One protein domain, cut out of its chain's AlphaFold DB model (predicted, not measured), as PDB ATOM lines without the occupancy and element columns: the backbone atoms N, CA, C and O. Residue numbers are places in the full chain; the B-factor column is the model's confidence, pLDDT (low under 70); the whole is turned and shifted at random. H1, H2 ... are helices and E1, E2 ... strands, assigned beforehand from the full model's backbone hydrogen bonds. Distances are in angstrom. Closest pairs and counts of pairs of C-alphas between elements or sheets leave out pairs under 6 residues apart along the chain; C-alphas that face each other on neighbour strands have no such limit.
ATOM      1  N   ALA A  27     219.652 159.396 135.822       95.50
ATOM      2  CA  ALA A  27     220.756 158.664 135.212       95.50
ATOM      3  C   ALA A  27     220.675 157.153 135.456       95.50
ATOM      4  O   ALA A  27     220.307 156.679 136.538       95.50
ATOM      5  N   TRP A  28     221.123 156.396 134.455       93.81
ATOM      6  CA  TRP A  28     221.214 154.940 134.480       93.81
ATOM      7  C   TRP A  28     222.678 154.510 134.462       93.81
ATOM      8  O   TRP A  28     223.357 154.583 133.440       93.81
ATOM      9  N   ASN A  29     223.168 154.054 135.610       91.25
ATOM     10  CA  ASN A  29     224.473 153.438 135.747       91.25
ATOM     11  C   ASN A  29     224.328 151.917 135.669       91.25
ATOM     12  O   ASN A  29     224.060 151.237 136.655       91.25
ATOM     13  N   TYR A  30     224.549 151.361 134.486       88.81
ATOM     14  CA  TYR A  30     224.379 149.929 134.260       88.81
ATOM     15  C   TYR A  30     225.357 149.054 135.057       88.81
ATOM     16  O   TYR A  30     225.043 147.897 135.325       88.81
ATOM     17  N   SER A  31     226.499 149.597 135.501       84.12
ATOM     18  CA  SER A  31     227.460 148.852 136.328       84.12
ATOM     19  C   SER A  31     226.931 148.488 137.717       84.12
ATOM     20  O   SER A  31     227.396 147.510 138.299       84.12
ATOM     21  N   THR A  32     225.939 149.224 138.226       76.25
ATOM     22  CA  THR A  32     225.348 148.993 139.553       76.25
ATOM     23  C   THR A  32     224.056 148.179 139.507       76.25
ATOM     24  O   THR A  32     223.593 147.731 140.552       76.25
ATOM     25  N   VAL A  33     223.477 147.975 138.317       68.88
ATOM     26  CA  VAL A  33     222.208 147.251 138.119       68.88
ATOM     27  C   VAL A  33     222.459 145.769 137.852       68.88
ATOM     28  O   VAL A  33     221.893 144.913 138.527       68.88
ATOM     29  N   SER A  34     223.328 145.448 136.893       63.41
ATOM     30  CA  SER A  34     223.843 144.092 136.719       63.41
ATOM     31  C   SER A  34     225.196 144.132 136.016       63.41
ATOM     32  O   SER A  34     225.366 144.729 134.954       63.41
ATOM     33  N   ALA A  35     226.193 143.479 136.615       57.38
ATOM     34  CA  ALA A  35     227.520 143.391 136.013       57.38
ATOM     35  C   ALA A  35     227.526 142.523 134.739       57.38
ATOM     36  O   ALA A  35     228.425 142.647 133.909       57.38
ATOM     37  N   GLN A  36     226.528 141.643 134.585       58.69
ATOM     38  CA  GLN A  36     226.367 140.727 133.456       58.69
ATOM     39  C   GLN A  36     224.882 140.435 133.200       58.69
ATOM     40  O   GLN A  36     224.091 140.361 134.144       58.69
ATOM     41  N   GLY A  37     224.519 140.195 131.938       69.88
ATOM     42  CA  GLY A  37     223.247 139.566 131.578       69.88
ATOM     43  C   GLY A  37     222.193 140.488 130.961       69.88
ATOM     44  O   GLY A  37     222.480 141.528 130.379       69.88
ATOM     45  N   THR A  38     220.946 140.042 131.045       82.12
ATOM     46  CA  THR A  38     219.760 140.703 130.496       82.12
ATOM     47  C   THR A  38     219.166 141.693 131.498       82.12
ATOM     48  O   THR A  38     219.042 141.361 132.676       82.12
ATOM     49  N   MET A  39     218.719 142.868 131.044       85.81
ATOM     50  CA  MET A  39     217.994 143.834 131.886       85.81
ATOM     51  C   MET A  39     216.504 143.868 131.539       85.81
ATOM     52  O   MET A  39     216.138 144.120 130.386       85.81
ATOM     53  N   ALA A  40     215.659 143.636 132.547       84.94
ATOM     54  CA  ALA A  40     214.204 143.717 132.433       84.94
ATOM     55  C   ALA A  40     213.727 145.152 132.152       84.94
ATOM     56  O   ALA A  40     214.480 146.113 132.294       84.94
ATOM     57  N   THR A  41     212.472 145.283 131.729       87.44
ATOM     58  CA  THR A  41     211.826 146.559 131.422       87.44
ATOM     59  C   THR A  41     210.504 146.672 132.201       87.44
ATOM     60  O   THR A  41     209.810 145.656 132.289       87.44
ATOM     61  N   PRO A  42     210.144 147.840 132.773       93.12
ATOM     62  CA  PRO A  42     210.946 149.066 132.869       93.12
ATOM     63  C   PRO A  42     212.175 148.909 133.775       93.12
ATOM     64  O   PRO A  42     212.196 148.086 134.689       93.12
ATOM     65  N   LEU A  43     213.201 149.722 133.519       94.56
ATOM     66  CA  LEU A  43     214.351 149.887 134.402       94.56
ATOM     67  C   LEU A  43     214.343 151.304 134.986       94.56
ATOM     68  O   LEU A  43     214.542 152.284 134.269       94.56
ATOM     69  N   ASN A  44     214.155 151.403 136.301       95.25
ATOM     70  CA  ASN A  44     214.225 152.677 137.014       95.25
ATOM     71  C   ASN A  44     215.638 153.271 136.959       95.25
ATOM     72  O   ASN A  44     216.637 152.544 136.925       95.25
ATOM     73  N   ALA A  45     215.717 154.598 136.977       95.56
ATOM     74  CA  ALA A  45     216.974 155.317 137.069       95.56
ATOM     75  C   ALA A  45     217.723 154.931 138.353       95.56
ATOM     76  O   ALA A  45     217.154 154.807 139.436       95.56
ATOM     77  N   THR A  46     219.035 154.755 138.238       94.25
ATOM     78  CA  THR A  46     219.915 154.474 139.387       94.25
ATOM     79  C   THR A  46     220.191 155.710 140.236       94.25
ATOM     80  O   THR A  46     220.579 155.602 141.396       94.25
ATOM     81  N   SER A  47     220.023 156.887 139.642       93.56
ATOM     82  CA  SER A  47     220.109 158.182 140.296       93.56
ATOM     83  C   SER A  47     219.005 159.051 139.715       93.56
ATOM     84  O   SER A  47     218.845 159.095 138.497       93.56
ATOM     85  N   GLN A  48     218.232 159.702 140.576       94.44
ATOM     86  CA  GLN A  48     217.157 160.599 140.175       94.44
ATOM     87  C   GLN A  48     217.032 161.748 141.171       94.44
ATOM     88  O   GLN A  48     217.293 161.573 142.364       94.44
ATOM     89  N   ASP A  49     216.609 162.907 140.678       93.44
ATOM     90  CA  ASP A  49     216.207 164.030 141.516       93.44
ATOM     91  C   ASP A  49     214.980 163.638 142.352       93.44
ATOM     92  O   ASP A  49     214.078 162.944 141.875       93.44
ATOM     93  N   SER A  50     214.920 164.084 143.607       91.44
ATOM     94  CA  SER A  50     213.806 163.756 144.506       91.44
ATOM     95  C   SER A  50     212.457 164.315 144.037       91.44
ATOM     96  O   SER A  50     211.408 163.855 144.486       91.44
ATOM     97  N   ASN A  51     212.469 165.303 143.141       91.38
ATOM     98  CA  ASN A  51     211.276 165.868 142.526       91.38
ATOM     99  C   ASN A  51     210.794 165.066 141.314       91.38
ATOM    100  O   ASN A  51     209.771 165.436 140.742       91.38
ATOM    101  N   LEU A  52     211.466 163.982 140.905       95.06
ATOM    102  CA  LEU A  52     210.922 163.048 139.920       95.06
ATOM    103  C   LEU A  52     210.053 161.984 140.595       95.06
ATOM    104  O   LEU A  52     210.465 161.309 141.535       95.06
ATOM    105  N   GLY A  53     208.830 161.834 140.089       93.88
ATOM    106  CA  GLY A  53     207.926 160.734 140.425       93.88
ATOM    107  C   GLY A  53     208.050 159.551 139.464       93.88
ATOM    108  O   GLY A  53     207.716 158.433 139.840       93.88
ATOM    109  N   VAL A  54     208.536 159.792 138.241       97.00
ATOM    110  CA  VAL A  54     208.849 158.758 137.245       97.00
ATOM    111  C   VAL A  54     210.197 159.085 136.611       97.00
ATOM    112  O   VAL A  54     210.403 160.215 136.161       97.00
ATOM    113  N   ALA A  55     211.086 158.093 136.589       97.81
ATOM    114  CA  ALA A  55     212.354 158.105 135.871       97.81
ATOM    115  C   ALA A  55     212.709 156.665 135.485       97.81
ATOM    116  O   ALA A  55     213.344 155.936 136.245       97.81
ATOM    117  N   GLU A  56     212.263 156.231 134.312       97.31
ATOM    118  CA  GLU A  56     212.441 154.852 133.847       97.31
ATOM    119  C   GLU A  56     212.836 154.800 132.372       97.31
ATOM    120  O   GLU A  56     212.484 155.688 131.596       97.31
ATOM    121  N   ILE A  57     213.557 153.744 131.994       96.88
ATOM    122  CA  ILE A  57     213.812 153.386 130.601       96.88
ATOM    123  C   ILE A  57     213.081 152.089 130.261       96.88
ATOM    124  O   ILE A  57     213.102 151.118 131.029       96.88
ATOM    125  N   LEU A  58     212.434 152.059 129.099       96.00
ATOM    126  CA  LEU A  58     211.742 150.886 128.588       96.00
ATOM    127  C   LEU A  58     212.042 150.595 127.117       96.00
ATOM    128  O   LEU A  58     212.634 151.403 126.407       96.00
ATOM    129  N   ARG A  59     211.670 149.392 126.683       95.19
ATOM    130  CA  ARG A  59     211.716 148.962 125.281       95.19
ATOM    131  C   ARG A  59     210.333 149.113 124.652       95.19
ATOM    132  O   ARG A  59     209.338 148.783 125.295       95.19
ATOM    133  N   GLY A  60     210.281 149.586 123.412       93.94
ATOM    134  CA  GLY A  60     209.095 149.473 122.571       93.94
ATOM    135  C   GLY A  60     208.808 148.016 122.192       93.94
ATOM    136  O   GLY A  60     209.627 147.124 122.421       93.94
ATOM    137  N   GLY A  61     207.618 147.765 121.640       92.31
ATOM    138  CA  GLY A  61     207.141 146.407 121.337       92.31
ATOM    139  C   GLY A  61     207.966 145.653 120.285       92.31
ATOM    140  O   GLY A  61     207.969 144.421 120.295       92.31
ATOM    141  N   GLY A  62     208.691 146.382 119.432       92.44
ATOM    142  CA  GLY A  62     209.592 145.840 118.410       92.44
ATOM    143  C   GLY A  62     210.958 145.407 118.951       92.44
ATOM    144  O   GLY A  62     211.756 144.785 118.254       92.44
ATOM    145  N   LEU A  63     211.245 145.668 120.232       92.94
ATOM    146  CA  LEU A  63     212.521 145.316 120.846       92.94
ATOM    147  C   LEU A  63     212.386 144.175 121.863       92.94
ATOM    148  O   LEU A  63     211.583 144.208 122.794       92.94
ATOM    149  N   SER A  64     213.273 143.188 121.751       92.12
ATOM    150  CA  SER A  64     213.480 142.126 122.739       92.12
ATOM    151  C   SER A  64     214.689 142.415 123.619       92.12
ATOM    152  O   SER A  64     215.568 143.210 123.281       92.12
ATOM    153  N   VAL A  65     214.753 141.755 124.774       92.19
ATOM    154  CA  VAL A  65     215.912 141.855 125.659       92.19
ATOM    155  C   VAL A  65     217.115 141.171 125.007       92.19
ATOM    156  O   VAL A  65     217.035 140.004 124.635       92.19
ATOM    157  N   ALA A  66     218.240 141.881 124.922       90.25
ATOM    158  CA  ALA A  66     219.521 141.302 124.536       90.25
ATOM    159  C   ALA A  66     220.497 141.280 125.716       90.25
ATOM    160  O   ALA A  66     220.352 142.018 126.694       90.25
ATOM    161  N   THR A  67     221.503 140.416 125.607       88.75
ATOM    162  CA  THR A  67     222.537 140.237 126.624       88.75
ATOM    163  C   THR A  67     223.753 141.085 126.289       88.75
ATOM    164  O   THR A  67     224.393 140.873 125.261       88.75
ATOM    165  N   ILE A  68     224.110 141.998 127.186       86.56
ATOM    166  CA  ILE A  68     225.401 142.686 127.168       86.56
ATOM    167  C   ILE A  68     225.833 142.968 128.605       86.56
ATOM    168  O   ILE A  68     225.002 143.163 129.490       86.56
ATOM    169  N   ASN A  69     227.137 143.032 128.846       87.50
ATOM    170  CA  ASN A  69     227.628 143.512 130.130       87.50
ATOM    171  C   ASN A  69     227.494 145.037 130.182       87.50
ATOM    172  O   ASN A  69     227.849 145.721 129.221       87.50
ATOM    173  N   TYR A  70     227.022 145.558 131.315       86.56
ATOM    174  CA  TYR A  70     226.985 146.997 131.591       86.56
ATOM    175  C   TYR A  70     226.162 147.823 130.582       86.56
ATOM    176  O   TYR A  70     226.518 148.966 130.286       86.56
ATOM    177  N   GLY A  71     225.055 147.279 130.065       89.44
ATOM    178  CA  GLY A  71     224.202 148.003 129.125       89.44
ATOM    179  C   GLY A  71     222.749 147.538 129.092       89.44
ATOM    180  O   GLY A  71     222.437 146.374 129.335       89.44
ATOM    181  N   PHE A  72     221.861 148.461 128.725       93.00
ATOM    182  CA  PHE A  72     220.456 148.178 128.438       93.00
ATOM    183  C   PHE A  72     220.285 147.773 126.965       93.00
ATOM    184  O   PHE A  72     219.843 148.557 126.129       93.00
ATOM    185  N   ALA A  73     220.713 146.555 126.623       92.12
ATOM    186  CA  ALA A  73     220.751 146.098 125.232       92.12
ATOM    187  C   ALA A  73     219.412 145.552 124.727       92.12
ATOM    188  O   ALA A  73     218.645 144.941 125.476       92.12
ATOM    189  N   SER A  74     219.177 145.713 123.427       93.31
ATOM    190  CA  SER A  74     218.019 145.151 122.736       93.31
ATOM    191  C   SER A  74     218.416 144.422 121.460       93.31
ATOM    192  O   SER A  74     219.400 144.785 120.816       93.31
ATOM    193  N   GLY A  75     217.627 143.414 121.100       90.94
ATOM    194  CA  GLY A  75     217.530 142.891 119.738       90.94
ATOM    195  C   GLY A  75     216.190 143.300 119.130       90.94
ATOM    196  O   GLY A  75     215.280 143.669 119.868       90.94
ATOM    197  N   VAL A  76     216.049 143.218 117.812       87.56
ATOM    198  CA  VAL A  76     214.764 143.455 117.129       87.56
ATOM    199  C   VAL A  76     213.904 142.187 117.127       87.56
ATOM    200  O   VAL A  76     214.434 141.073 117.064       87.56
ATOM    201  N   THR A  77     212.585 142.332 117.227       79.00
ATOM    202  CA  THR A  77     211.609 141.238 117.137       79.00
ATOM    203  C   THR A  77     210.990 141.202 115.741       79.00
ATOM    204  O   THR A  77     209.945 141.780 115.485       79.00
ATOM    205  N   GLY A  78     211.608 140.462 114.818       71.62
ATOM    206  CA  GLY A  78     211.050 140.256 113.476       71.62
ATOM    207  C   GLY A  78     211.984 140.698 112.358       71.62
ATOM    208  O   GLY A  78     213.202 140.558 112.477       71.62
ATOM    209  N   ALA A  79     211.403 141.131 111.235       65.19
ATOM    210  CA  ALA A  79     212.173 141.616 110.095       65.19
ATOM    211  C   ALA A  79     212.983 142.859 110.489       65.19
ATOM    212  O   ALA A  79     212.546 143.659 111.301       65.19
ATOM    213  N   THR A  80     214.189 142.984 109.939       66.00
ATOM    214  CA  THR A  80     215.055 144.146 110.149       66.00
ATOM    215  C   THR A  80     214.680 145.233 109.150       66.00
ATOM    216  O   THR A  80     214.839 145.024 107.941       66.00
ATOM    217  N   ASP A  81     214.213 146.374 109.640       64.50
ATOM    218  CA  ASP A  81     213.740 147.464 108.792       64.50
ATOM    219  C   ASP A  81     214.845 148.448 108.407       64.50
ATOM    220  O   ASP A  81     215.886 148.549 109.058       64.50
ATOM    221  N   ASN A  82     214.611 149.191 107.323       76.62
ATOM    222  CA  ASN A  82     215.603 150.102 106.750       76.62
ATOM    223  C   ASN A  82     215.203 151.588 106.847       76.62
ATOM    224  O   ASN A  82     215.919 152.431 106.301       76.62
ATOM    225  N   THR A  83     214.083 151.936 107.499       87.31
ATOM    226  CA  THR A  83     213.601 153.329 107.579       87.31
ATOM    227  C   THR A  83     213.127 153.745 108.976       87.31
ATOM    228  O   THR A  83     212.722 152.920 109.790       87.31
ATOM    229  N   GLU A  84     213.146 155.058 109.246       87.19
ATOM    230  CA  GLU A  84     212.611 155.653 110.486       87.19
ATOM    231  C   GLU A  84     211.102 155.384 110.647       87.19
ATOM    232  O   GLU A  84     210.634 155.106 111.747       87.19
ATOM    233  N   ALA A  85     210.337 155.421 109.550       88.75
ATOM    234  CA  ALA A  85     208.892 155.192 109.578       88.75
ATOM    235  C   ALA A  85     208.537 153.750 109.976       88.75
ATOM    236  O   ALA A  85     207.588 153.533 110.736       88.75
ATOM    237  N   ASP A  86     209.318 152.779 109.498       88.62
ATOM    238  CA  ASP A  86     209.147 151.372 109.862       88.62
ATOM    239  C   ASP A  86     209.480 151.163 111.344       88.62
ATOM    240  O   ASP A  86     208.661 150.611 112.078       88.62
ATOM    241  N   ALA A  87     210.604 151.723 111.813       88.94
ATOM    242  CA  ALA A  87     211.014 151.644 113.216       88.94
ATOM    243  C   ALA A  87     209.949 152.217 114.172       88.94
ATOM    244  O   ALA A  87     209.661 151.632 115.216       88.94
ATOM    245  N   ILE A  88     209.305 153.332 113.804       89.12
ATOM    246  CA  ILE A  88     208.185 153.902 114.571       89.12
ATOM    247  C   ILE A  88     206.982 152.952 114.574       89.12
ATOM    248  O   ILE A  88     206.385 152.718 115.625       89.12
ATOM    249  N   THR A  89     206.622 152.408 113.411       89.44
ATOM    250  CA  THR A  89     205.440 151.547 113.245       89.44
ATOM    251  C   THR A  89     205.577 150.233 114.011       89.44
ATOM    252  O   THR A  89     204.604 149.755 114.597       89.44
ATOM    253  N   LEU A  90     206.778 149.656 114.021       90.38
ATOM    254  CA  LEU A  90     207.065 148.370 114.655       90.38
ATOM    255  C   LEU A  90     207.466 148.505 116.127       90.38
ATOM    256  O   LEU A  90     207.399 147.537 116.881       90.38
ATOM    257  N   GLY A  91     207.773 149.721 116.575       91.81
ATOM    258  CA  GLY A  91     208.095 150.007 117.966       91.81
ATOM    259  C   GLY A  91     209.551 149.720 118.325       91.81
ATOM    260  O   GLY A  91     209.832 149.285 119.444       91.81
ATOM    261  N   ASP A  92     210.466 149.978 117.393       93.00
ATOM    262  CA  ASP A  92     211.913 149.805 117.533       93.00
ATOM    263  C   ASP A  92     212.556 151.013 118.217       93.00
ATOM    264  O   ASP A  92     213.361 151.751 117.647       93.00
ATOM    265  N   TYR A  93     212.184 151.236 119.474       93.38
ATOM    266  CA  TYR A  93     212.696 152.357 120.253       93.38
ATOM    267  C   TYR A  93     212.998 151.975 121.699       93.38
ATOM    268  O   TYR A  93     212.352 151.125 122.316       93.38
ATOM    269  N   HIS A  94     213.976 152.669 122.269       95.56
ATOM    270  CA  HIS A  94     214.101 152.811 123.712       95.56
ATOM    271  C   HIS A  94     213.360 154.071 124.131       95.56
ATOM    272  O   HIS A  94     213.514 155.118 123.510       95.56
ATOM    273  N   LEU A  95     212.559 153.960 125.179       96.06
ATOM    274  CA  LEU A  95     211.699 155.027 125.664       96.06
ATOM    275  C   LEU A  95     212.174 155.457 127.049       96.06
ATOM    276  O   LEU A  95     212.466 154.590 127.872       96.06
ATOM    277  N   ILE A  96     212.255 156.757 127.320       97.75
ATOM    278  CA  ILE A  96     212.610 157.271 128.647       97.75
ATOM    279  C   ILE A  96     211.440 158.091 129.164       97.75
ATOM    280  O   ILE A  96     211.157 159.150 128.628       97.75
ATOM    281  N   ASN A  97     210.799 157.646 130.242       98.19
ATOM    282  CA  ASN A  97     209.728 158.411 130.870       98.19
ATOM    283  C   ASN A  97     210.276 159.239 132.030       98.19
ATOM    284  O   ASN A  97     210.829 158.692 132.988       98.19
ATOM    285  N   LEU A  98     210.050 160.550 131.970       98.19
ATOM    286  CA  LEU A  98     210.344 161.506 133.029       98.19
ATOM    287  C   LEU A  98     209.065 162.237 133.431       98.19
ATOM    288  O   LEU A  98     208.359 162.805 132.596       98.19
ATOM    289  N   LYS A  99     208.771 162.270 134.729       97.88
ATOM    290  CA  LYS A  99     207.639 163.033 135.264       97.88
ATOM    291  C   LYS A  99     207.975 163.585 136.633       97.88
ATOM    292  O   LYS A  99     208.404 162.835 137.511       97.88
ATOM    293  N   ALA A 100     207.737 164.876 136.835       97.25
ATOM    294  CA  ALA A 100     207.877 165.469 138.156       97.25
ATOM    295  C   ALA A 100     206.804 164.919 139.114       97.25
ATOM    296  O   ALA A 100     205.645 164.761 138.739       97.25
ATOM    297  N   SER A 101     207.174 164.631 140.359       96.50
ATOM    298  CA  SER A 101     206.235 164.310 141.439       96.50
ATOM    299  C   SER A 101     205.493 165.568 141.901       96.50
ATOM    300  O   SER A 101     204.294 165.536 142.182       96.50
ATOM    301  N   SER A 102     206.183 166.710 141.918       93.25
ATOM    302  CA  SER A 102     205.644 168.023 142.272       93.25
ATOM    303  C   SER A 102     206.348 169.141 141.497       93.25
ATOM    304  O   SER A 102     207.421 168.933 140.937       93.25
ATOM    305  N   GLY A 103     205.734 170.325 141.429       93.44
ATOM    306  CA  GLY A 103     206.306 171.469 140.716       93.44
ATOM    307  C   GLY A 103     206.377 171.248 139.203       93.44
ATOM    308  O   GLY A 103     205.376 170.897 138.571       93.44
ATOM    309  N   THR A 104     207.554 171.486 138.626       95.19
ATOM    310  CA  THR A 104     207.791 171.403 137.181       95.19
ATOM    311  C   THR A 104     209.090 170.676 136.854       95.19
ATOM    312  O   THR A 104     210.077 170.804 137.573       95.19
ATOM    313  N   LEU A 105     209.105 169.981 135.721       95.81
ATOM    314  CA  LEU A 105     210.271 169.347 135.118       95.81
ATOM    315  C   LEU A 105     210.902 170.276 134.071       95.81
ATOM    316  O   LEU A 105     210.205 170.802 133.208       95.81
ATOM    317  N   THR A 106     212.224 170.424 134.109       95.62
ATOM    318  CA  THR A 106     212.994 171.093 133.054       95.62
ATOM    319  C   THR A 106     214.116 170.171 132.582       95.62
ATOM    320  O   THR A 106     214.926 169.734 133.396       95.62
ATOM    321  N   VAL A 107     214.173 169.885 131.279       95.94
ATOM    322  CA  VAL A 107     215.214 169.054 130.655       95.94
ATOM    323  C   VAL A 107     216.092 169.938 129.778       95.94
ATOM    324  O   VAL A 107     215.649 170.432 128.749       95.94
ATOM    325  N   THR A 108     217.345 170.143 130.181       95.88
ATOM    326  CA  THR A 108     218.289 171.024 129.468       95.88
ATOM    327  C   THR A 108     219.359 170.273 128.698       95.88
ATOM    328  O   THR A 108     220.083 170.886 127.919       95.88
ATOM    329  N   LYS A 109     219.515 168.968 128.924       95.56
ATOM    330  CA  LYS A 109     220.615 168.205 128.343       95.56
ATOM    331  C   LYS A 109     220.319 166.714 128.310       95.56
ATOM    332  O   LYS A 109     219.783 166.169 129.273       95.56
ATOM    333  N   ILE A 110     220.756 166.052 127.242       95.88
ATOM    334  CA  ILE A 110     220.871 164.593 127.167       95.88
ATOM    335  C   ILE A 110     222.348 164.248 127.022       95.88
ATOM    336  O   ILE A 110     223.020 164.764 126.132       95.88
ATOM    337  N   ILE A 111     222.847 163.352 127.872       95.50
ATOM    338  CA  ILE A 111     224.166 162.734 127.717       95.50
ATOM    339  C   ILE A 111     223.937 161.236 127.564       95.50
ATOM    340  O   ILE A 111     223.364 160.599 128.445       95.50
ATOM    341  N   SER A 112     224.371 160.675 126.440       93.69
ATOM    342  CA  SER A 112     224.151 159.269 126.111       93.69
ATOM    343  C   SER A 112     225.420 158.610 125.590       93.69
ATOM    344  O   SER A 112     226.253 159.242 124.937       93.69
ATOM    345  N   ARG A 113     225.548 157.312 125.868       92.88
ATOM    346  CA  ARG A 113     226.486 156.419 125.192       92.88
ATOM    347  C   ARG A 113     225.673 155.351 124.483       92.88
ATOM    348  O   ARG A 113     225.006 154.557 125.141       92.88
ATOM    349  N   ILE A 114     225.727 155.344 123.159       92.31
ATOM    350  CA  ILE A 114     225.042 154.352 122.333       92.31
ATOM    351  C   ILE A 114     226.098 153.361 121.868       92.31
ATOM    352  O   ILE A 114     227.096 153.750 121.266       92.31
ATOM    353  N   TYR A 115     225.882 152.088 122.177       90.62
ATOM    354  CA  TYR A 115     226.689 150.983 121.680       90.62
ATOM    355  C   TYR A 115     225.881 150.216 120.639       90.62
ATOM    356  O   TYR A 115     224.721 149.872 120.866       90.62
ATOM    357  N   ARG A 116     226.514 149.924 119.508       90.12
ATOM    358  CA  ARG A 116     225.938 149.212 118.376       90.12
ATOM    359  C   ARG A 116     226.728 147.930 118.121       90.12
ATOM    360  O   ARG A 116     227.950 147.963 117.982       90.12
ATOM    361  N   HIS A 117     226.016 146.815 117.965       88.19
ATOM    362  CA  HIS A 117     226.566 145.585 117.389       88.19
ATOM    363  C   HIS A 117     226.602 145.642 115.856       88.19
ATOM    364  O   HIS A 117     225.787 146.330 115.252       88.19
ATOM    365  N   ALA A 118     227.481 144.866 115.211       85.25
ATOM    366  CA  ALA A 118     227.635 144.860 113.746       85.25
ATOM    367  C   ALA A 118     226.314 144.694 112.958       85.25
ATOM    368  O   ALA A 118     226.162 145.298 111.897       85.25
ATOM    369  N   ASN A 119     225.344 143.956 113.512       84.06
ATOM    370  CA  ASN A 119     224.027 143.704 112.911       84.06
ATOM    371  C   ASN A 119     222.918 144.660 113.405       84.06
ATOM    372  O   ASN A 119     221.750 144.439 113.110       84.06
ATOM    373  N   GLY A 120     223.253 145.670 114.210       86.50
ATOM    374  CA  GLY A 120     222.292 146.638 114.747       86.50
ATOM    375  C   GLY A 120     221.982 147.789 113.780       86.50
ATOM    376  O   GLY A 120     222.652 147.934 112.753       86.50
ATOM    377  N   PRO A 121     221.023 148.664 114.115       87.25
ATOM    378  CA  PRO A 121     220.717 149.841 113.303       87.25
ATOM    379  C   PRO A 121     221.928 150.777 113.229       87.25
ATOM    380  O   PRO A 121     222.667 150.918 114.201       87.25
ATOM    381  N   GLN A 122     222.178 151.371 112.062       88.19
ATOM    382  CA  GLN A 122     223.274 152.336 111.869       88.19
ATOM    383  C   GLN A 122     222.863 153.755 112.255       88.19
ATOM    384  O   GLN A 122     223.703 154.544 112.675       88.19
ATOM    385  N   LYS A 123     221.569 154.061 112.161       90.06
ATOM    386  CA  LYS A 123     221.018 155.381 112.440       90.06
ATOM    387  C   LYS A 123     220.172 155.358 113.699       90.06
ATOM    388  O   LYS A 123     219.373 154.448 113.897       90.06
ATOM    389  N   PHE A 124     220.341 156.385 114.517       92.62
ATOM    390  CA  PHE A 124     219.579 156.606 115.739       92.62
ATOM    391  C   PHE A 124     219.056 158.033 115.756       92.62
ATOM    392  O   PHE A 124     219.702 158.950 115.248       92.62
ATOM    393  N   ARG A 125     217.913 158.243 116.399       93.56
ATOM    394  CA  ARG A 125     217.330 159.568 116.563       93.56
ATOM    395  C   ARG A 125     216.772 159.715 117.969       93.56
ATOM    396  O   ARG A 125     216.132 158.805 118.482       93.56
ATOM    397  N   TRP A 126     217.010 160.878 118.563       96.06
ATOM    398  CA  TRP A 126     216.293 161.307 119.754       96.06
ATOM    399  C   TRP A 126     215.048 162.079 119.336       96.06
ATOM    400  O   TRP A 126     215.097 162.923 118.441       96.06
ATOM    401  N   ALA A 127     213.940 161.808 120.004       96.56
ATOM    402  CA  ALA A 127     212.715 162.577 119.901       96.56
ATOM    403  C   ALA A 127     212.101 162.687 121.295       96.56
ATOM    404  O   ALA A 127     212.464 161.911 122.177       96.56
ATOM    405  N   TYR A 128     211.196 163.641 121.489       97.75
ATOM    406  CA  TYR A 128     210.403 163.716 122.712       97.75
ATOM    407  C   TYR A 128     208.917 163.897 122.429       97.75
ATOM    408  O   TYR A 128     208.523 164.453 121.404       97.75
ATOM    409  N   SER A 129     208.087 163.510 123.389       97.50
ATOM    410  CA  SER A 129     206.657 163.766 123.431       97.50
ATOM    411  C   SER A 129     206.221 164.212 124.826       97.50
ATOM    412  O   SER A 129     206.760 163.782 125.838       97.50
ATOM    413  N   LYS A 130     205.198 165.070 124.879       97.12
ATOM    414  CA  LYS A 130     204.485 165.440 126.119       97.12
ATOM    415  C   LYS A 130     203.076 164.845 126.195       97.12
ATOM    416  O   LYS A 130     202.354 165.074 127.159       97.12
ATOM    417  N   ASN A 131     202.653 164.146 125.144       94.19
ATOM    418  CA  ASN A 131     201.306 163.589 125.006       94.19
ATOM    419  C   ASN A 131     201.313 162.097 124.627       94.19
ATOM    420  O   ASN A 131     200.245 161.524 124.419       94.19
ATOM    421  N   GLY A 132     202.496 161.487 124.495       90.81
ATOM    422  CA  GLY A 132     202.684 160.080 124.146       90.81
ATOM    423  C   GLY A 132     202.279 159.702 122.718       90.81
ATOM    424  O   GLY A 132     202.244 158.519 122.407       90.81
ATOM    425  N   THR A 133     201.940 160.666 121.857       89.44
ATOM    426  CA  THR A 133     201.405 160.393 120.507       89.44
ATOM    427  C   THR A 133     202.101 161.194 119.417       89.44
ATOM    428  O   THR A 133     202.374 160.672 118.342       89.44
ATOM    429  N   THR A 134     202.410 162.463 119.675       93.62
ATOM    430  CA  THR A 134     203.160 163.323 118.758       93.62
ATOM    431  C   THR A 134     204.580 163.469 119.268       93.62
ATOM    432  O   THR A 134     204.775 163.894 120.409       93.62
ATOM    433  N   PHE A 135     205.549 163.137 118.421       95.19
ATOM    434  CA  PHE A 135     206.967 163.214 118.745       95.19
ATOM    435  C   PHE A 135     207.642 164.342 117.969       95.19
ATOM    436  O   PHE A 135     207.435 164.503 116.766       95.19
ATOM    437  N   THR A 136     208.454 165.122 118.676       96.62
ATOM    438  CA  THR A 136     209.300 166.176 118.121       96.62
ATOM    439  C   THR A 136     210.732 165.675 118.070       96.62
ATOM    440  O   THR A 136     211.306 165.310 119.095       96.62
ATOM    441  N   ASN A 137     211.322 165.689 116.877       96.19
ATOM    442  CA  ASN A 137     212.702 165.270 116.674       96.19
ATOM    443  C   ASN A 137     213.681 166.236 117.351       96.19
ATOM    444  O   ASN A 137     213.597 167.452 117.182       96.19
ATOM    445  N   ILE A 138     214.639 165.672 118.082       95.44
ATOM    446  CA  ILE A 138     215.722 166.395 118.735       95.44
ATOM    447  C   ILE A 138     216.955 166.329 117.836       95.44
ATOM    448  O   ILE A 138     217.567 165.273 117.672       95.44
ATOM    449  N   GLY A 139     217.355 167.476 117.293       90.31
ATOM    450  CA  GLY A 139     218.557 167.580 116.471       90.31
ATOM    451  C   GLY A 139     218.522 166.703 115.213       90.31
ATOM    452  O   GLY A 139     217.467 166.421 114.638       90.31
ATOM    453  N   LEU A 140     219.713 166.317 114.754       90.94
ATOM    454  CA  LEU A 140     219.911 165.473 113.574       90.94
ATOM    455  C   LEU A 140     220.015 163.991 113.954       90.94
ATOM    456  O   LEU A 140     220.281 163.652 115.108       90.94
ATOM    457  N   GLU A 141     219.853 163.114 112.961       92.12
ATOM    458  CA  GLU A 141     220.163 161.690 113.119       92.12
ATOM    459  C   GLU A 141     221.623 161.496 113.548       92.12
ATOM    460  O   GLU A 141     222.537 162.181 113.080       92.12
ATOM    461  N   ILE A 142     221.836 160.526 114.426       91.12
ATOM    462  CA  ILE A 142     223.148 160.047 114.833       91.12
ATOM    463  C   ILE A 142     223.481 158.845 113.956       91.12
ATOM    464  O   ILE A 142     222.792 157.827 114.016       91.12
ATOM    465  N   ASP A 143     224.554 158.957 113.179       90.38
ATOM    466  CA  ASP A 143     225.047 157.877 112.328       90.38
ATOM    467  C   ASP A 143     226.221 157.143 112.997       90.38
ATOM    468  O   ASP A 143     227.187 157.763 113.458       90.38
ATOM    469  N   ILE A 144     226.131 155.817 113.061       87.81
ATOM    470  CA  ILE A 144     227.147 154.896 113.579       87.81
ATOM    471  C   ILE A 144     227.505 153.929 112.444       87.81
ATOM    472  O   ILE A 144     227.046 152.788 112.379       87.81
ATOM    473  N   THR A 145     228.352 154.408 111.532       77.69
ATOM    474  CA  THR A 145     228.675 153.764 110.245       77.69
ATOM    475  C   THR A 145     229.706 152.631 110.327       77.69
ATOM    476  O   THR A 145     230.090 152.067 109.302       77.69
ATOM    477  N   GLY A 146     230.189 152.286 111.523       71.25
ATOM    478  CA  GLY A 146     231.170 151.217 111.707       71.25
ATOM    479  C   GLY A 146     230.631 149.851 111.261       71.25
ATOM    480  O   GLY A 146     229.499 149.481 111.571       71.25
ATOM    481  N   THR A 147     231.452 149.074 110.551       71.44
ATOM    482  CA  THR A 147     231.115 147.699 110.127       71.44
ATOM    483  C   THR A 147     231.286 146.671 111.250       71.44
ATOM    484  O   THR A 147     230.816 145.542 111.142       71.44
ATOM    485  N   THR A 148     231.928 147.065 112.351       79.06
ATOM    486  CA  THR A 148     232.120 146.273 113.569       79.06
ATOM    487  C   THR A 148     231.312 146.843 114.733       79.06
ATOM    488  O   THR A 148     230.698 147.908 114.629       79.06
ATOM    489  N   ASN A 149     231.357 146.155 115.879       82.44
ATOM    490  CA  ASN A 149     230.879 146.713 117.142       82.44
ATOM    491  C   ASN A 149     231.500 148.100 117.363       82.44
ATOM    492  O   ASN A 149     232.719 148.246 117.257       82.44
ATOM    493  N   SER A 150     230.659 149.096 117.619       85.12
ATOM    494  CA  SER A 150     231.056 150.504 117.690       85.12
ATOM    495  C   SER A 150     230.244 151.213 118.759       85.12
ATOM    496  O   SER A 150     229.090 150.858 118.998       85.12
ATOM    497  N   ASP A 151     230.815 152.231 119.386       86.94
ATOM    498  CA  ASP A 151     230.106 153.069 120.337       86.94
ATOM    499  C   ASP A 151     230.330 154.551 120.081       86.94
ATOM    500  O   ASP A 151     231.265 154.973 119.399       86.94
ATOM    501  N   ILE A 152     229.421 155.349 120.621       90.38
ATOM    502  CA  ILE A 152     229.467 156.788 120.481       90.38
ATOM    503  C   ILE A 152     228.935 157.449 121.739       90.38
ATOM    504  O   ILE A 152     227.918 157.033 122.293       90.38
ATOM    505  N   VAL A 153     229.627 158.494 122.185       90.62
ATOM    506  CA  VAL A 153     229.139 159.385 123.238       90.62
ATOM    507  C   VAL A 153     228.588 160.643 122.580       90.62
ATOM    508  O   VAL A 153     229.205 161.214 121.670       90.62
ATOM    509  N   ARG A 154     227.397 161.051 123.012       91.88
ATOM    510  CA  ARG A 154     226.704 162.233 122.510       91.88
ATOM    511  C   ARG A 154     226.147 163.046 123.658       91.88
ATOM    512  O   ARG A 154     225.481 162.514 124.543       91.88
ATOM    513  N   GLU A 155     226.418 164.339 123.587       94.00
ATOM    514  CA  GLU A 155     225.773 165.359 124.390       94.00
ATOM    515  C   GLU A 155     224.877 166.182 123.467       94.00
ATOM    516  O   GLU A 155     225.301 166.578 122.380       94.00
ATOM    517  N   ILE A 156     223.638 166.402 123.889       95.00
ATOM    518  CA  ILE A 156     222.667 167.235 123.188       95.00
ATOM    519  C   ILE A 156     222.211 168.314 124.160       95.00
ATOM    520  O   ILE A 156     221.686 167.999 125.229       95.00
ATOM    521  N   ASP A 157     222.421 169.572 123.783       94.94
ATOM    522  CA  ASP A 157     221.935 170.733 124.524       94.94
ATOM    523  C   ASP A 157     220.473 171.022 124.154       94.94
ATOM    524  O   ASP A 157     220.129 171.176 122.982       94.94
ATOM    525  N   LEU A 158     219.623 171.081 125.174       96.00
ATOM    526  CA  LEU A 158     218.189 171.364 125.109       96.00
ATOM    527  C   LEU A 158     217.827 172.607 125.926       96.00
ATOM    528  O   LEU A 158     216.652 172.909 126.102       96.00
ATOM    529  N   SER A 159     218.814 173.348 126.436       94.69
ATOM    530  CA  SER A 159     218.595 174.515 127.297       94.69
ATOM    531  C   SER A 159     217.765 175.623 126.640       94.69
ATOM    532  O   SER A 159     217.152 176.424 127.343       94.69
ATOM    533  N   SER A 160     217.717 175.651 125.306       94.12
ATOM    534  CA  SER A 160     216.904 176.583 124.520       94.12
ATOM    535  C   SER A 160     215.535 176.029 124.100       94.12
ATOM    536  O   SER A 160     214.723 176.792 123.569       94.12
ATOM    537  N   ASP A 161     215.234 174.746 124.347       95.88
ATOM    538  CA  ASP A 161     213.926 174.174 124.018       95.88
ATOM    539  C   ASP A 161     212.890 174.547 125.087       95.88
ATOM    540  O   ASP A 161     212.747 173.916 126.137       95.88
ATOM    541  N   VAL A 162     212.110 175.582 124.780       96.06
ATOM    542  CA  VAL A 162     211.034 176.084 125.644       96.06
ATOM    543  C   VAL A 162     209.946 175.045 125.925       96.06
ATOM    544  O   VAL A 162     209.225 175.179 126.910       96.06
ATOM    545  N   ASN A 163     209.807 174.001 125.101       96.62
ATOM    546  CA  ASN A 163     208.817 172.951 125.330       96.62
ATOM    547  C   ASN A 163     209.233 171.963 126.412       96.62
ATOM    548  O   ASN A 163     208.348 171.292 126.950       96.62
ATOM    549  N   LEU A 164     210.531 171.874 126.695       97.06
ATOM    550  CA  LEU A 164     211.120 171.034 127.730       97.06
ATOM    551  C   LEU A 164     211.473 171.830 128.992       97.06
ATOM    552  O   LEU A 164     212.019 171.263 129.936       97.06
ATOM    553  N   ALA A 165     211.126 173.118 129.036       96.25
ATOM    554  CA  ALA A 165     211.229 173.963 130.216       96.25
ATOM    555  C   ALA A 165     209.893 174.043 130.968       96.25
ATOM    556  O   ALA A 165     208.834 174.218 130.367       96.25
ATOM    557  N   ASN A 166     209.953 173.980 132.301       95.81
ATOM    558  CA  ASN A 166     208.813 174.162 133.207       95.81
ATOM    559  C   ASN A 166     207.600 173.260 132.892       95.81
ATOM    560  O   ASN A 166     206.448 173.671 133.035       95.81
ATOM    561  N   VAL A 167     207.846 172.020 132.469       97.44
ATOM    562  CA  VAL A 167     206.805 171.033 132.167       97.44
ATOM    563  C   VAL A 167     206.036 170.685 133.453       97.44
ATOM    564  O   VAL A 167     206.663 170.275 134.429       97.44
ATOM    565  N   PRO A 168     204.697 170.827 133.508       96.75
ATOM    566  CA  PRO A 168     203.935 170.583 134.734       96.75
ATOM    567  C   PRO A 168     204.004 169.127 135.216       96.75
ATOM    568  O   PRO A 168     204.047 168.198 134.411       96.75
ATOM    569  N   ASN A 169     203.916 168.907 136.531       96.75
ATOM    570  CA  ASN A 169     203.984 167.572 137.147       96.75
ATOM    571  C   ASN A 169     202.883 166.578 136.727       96.75
ATOM    572  O   ASN A 169     202.993 165.387 137.000       96.75
TER     573      ASN A 169
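Overview. This is residues 27 to 169 of the 174 residues of an uncharacterized protein of Pedobacter sp (UniProt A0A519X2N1). Three two-stranded ribbons, E1 with E4, E6 with E7 and E5 with E8, stand round a loose trough along the long axis, with E6 and E7 as its floor and a gap between E1 and E5. The small hairpin E2 and E3 lies with H2 toward one end, and the tail 158 to 169 lies at the other. The printed part has 143 residues in the order H1 E1 E2 E3 H2 E4 E5 E6 E7 E8; the four sheets, E1 - E4, E2 - E3, E5 - E8 and E6 - E7, are antiparallel. It is mostly strand, with under half of the residues in named elements, and compact: the radius of gyration of the C-alphas is 15.5 A and the spans are 44 by 33 by 25 A.

Along the chain. Find C-alpha 30 at (224.379, 149.929, 134.260), where H1, residues 30 to 33, begins. Go on to C-alpha 52 at (210.922, 163.048, 139.920); from there E1 runs to residue 59, 20.3 A. E2 is residues 63 to 65, E3 74 to 76 and H2 84 to 90. E4, residues 94 to 100, covers 20.2 A, E5, 109 to 116, 22.1 A, and E6, 123 to 128, 17.0 A. E7, 136 to 143, bends by 66 degrees at residue 139 and covers 18.7 A. E8, 150 to 157, covers 23.2 A and ends at C-alpha 157, (221.935, 170.733, 124.524).

Arrangement. Begin at E1 and E4, antiparallel at 171 degrees, where N 58 and O 95 are 2.8 A apart, within hydrogen-bond range. Residues 43 to 44 also pair with 56 to 57 of E1, antiparallel. The closest C-alphas of E1 and E3 are those of Arg 59 and Ser 74, 7.8 A; in the hairpin E2 and E3, look for N 64 and O 75 at 2.8 A. E4 and E6 are near each other, with 6 pairs of C-alphas within 10 A. In the hairpin E6 and E7, N 124 and O 142 are 2.9 A apart. The closest C-alphas of E7 and E8 are those of Gly 139 and Ile 156, 7.9 A. E5 and E8 are antiparallel at 167 degrees, with N 112 and O 154 at 2.9 A. E4 and E5 are apart. In H2 every O i to N i+4 pair is within hydrogen-bond range; H1 is too short for one, and its one O i to N i+3 pair is within range.

Size, cuts and confidence. The C-alphas of Gly 103 and Thr 147, the two farthest apart, are 46.0 A from each other. The printed part has no cut; the link from H1 to E1, 18 residues, is long. At its end, residues 167 to 168 pair antiparallel with 104 to 105. Mean pLDDT of the printed part is 90.0; look for values under 70 at residues 33 to 37 and 79 to 81.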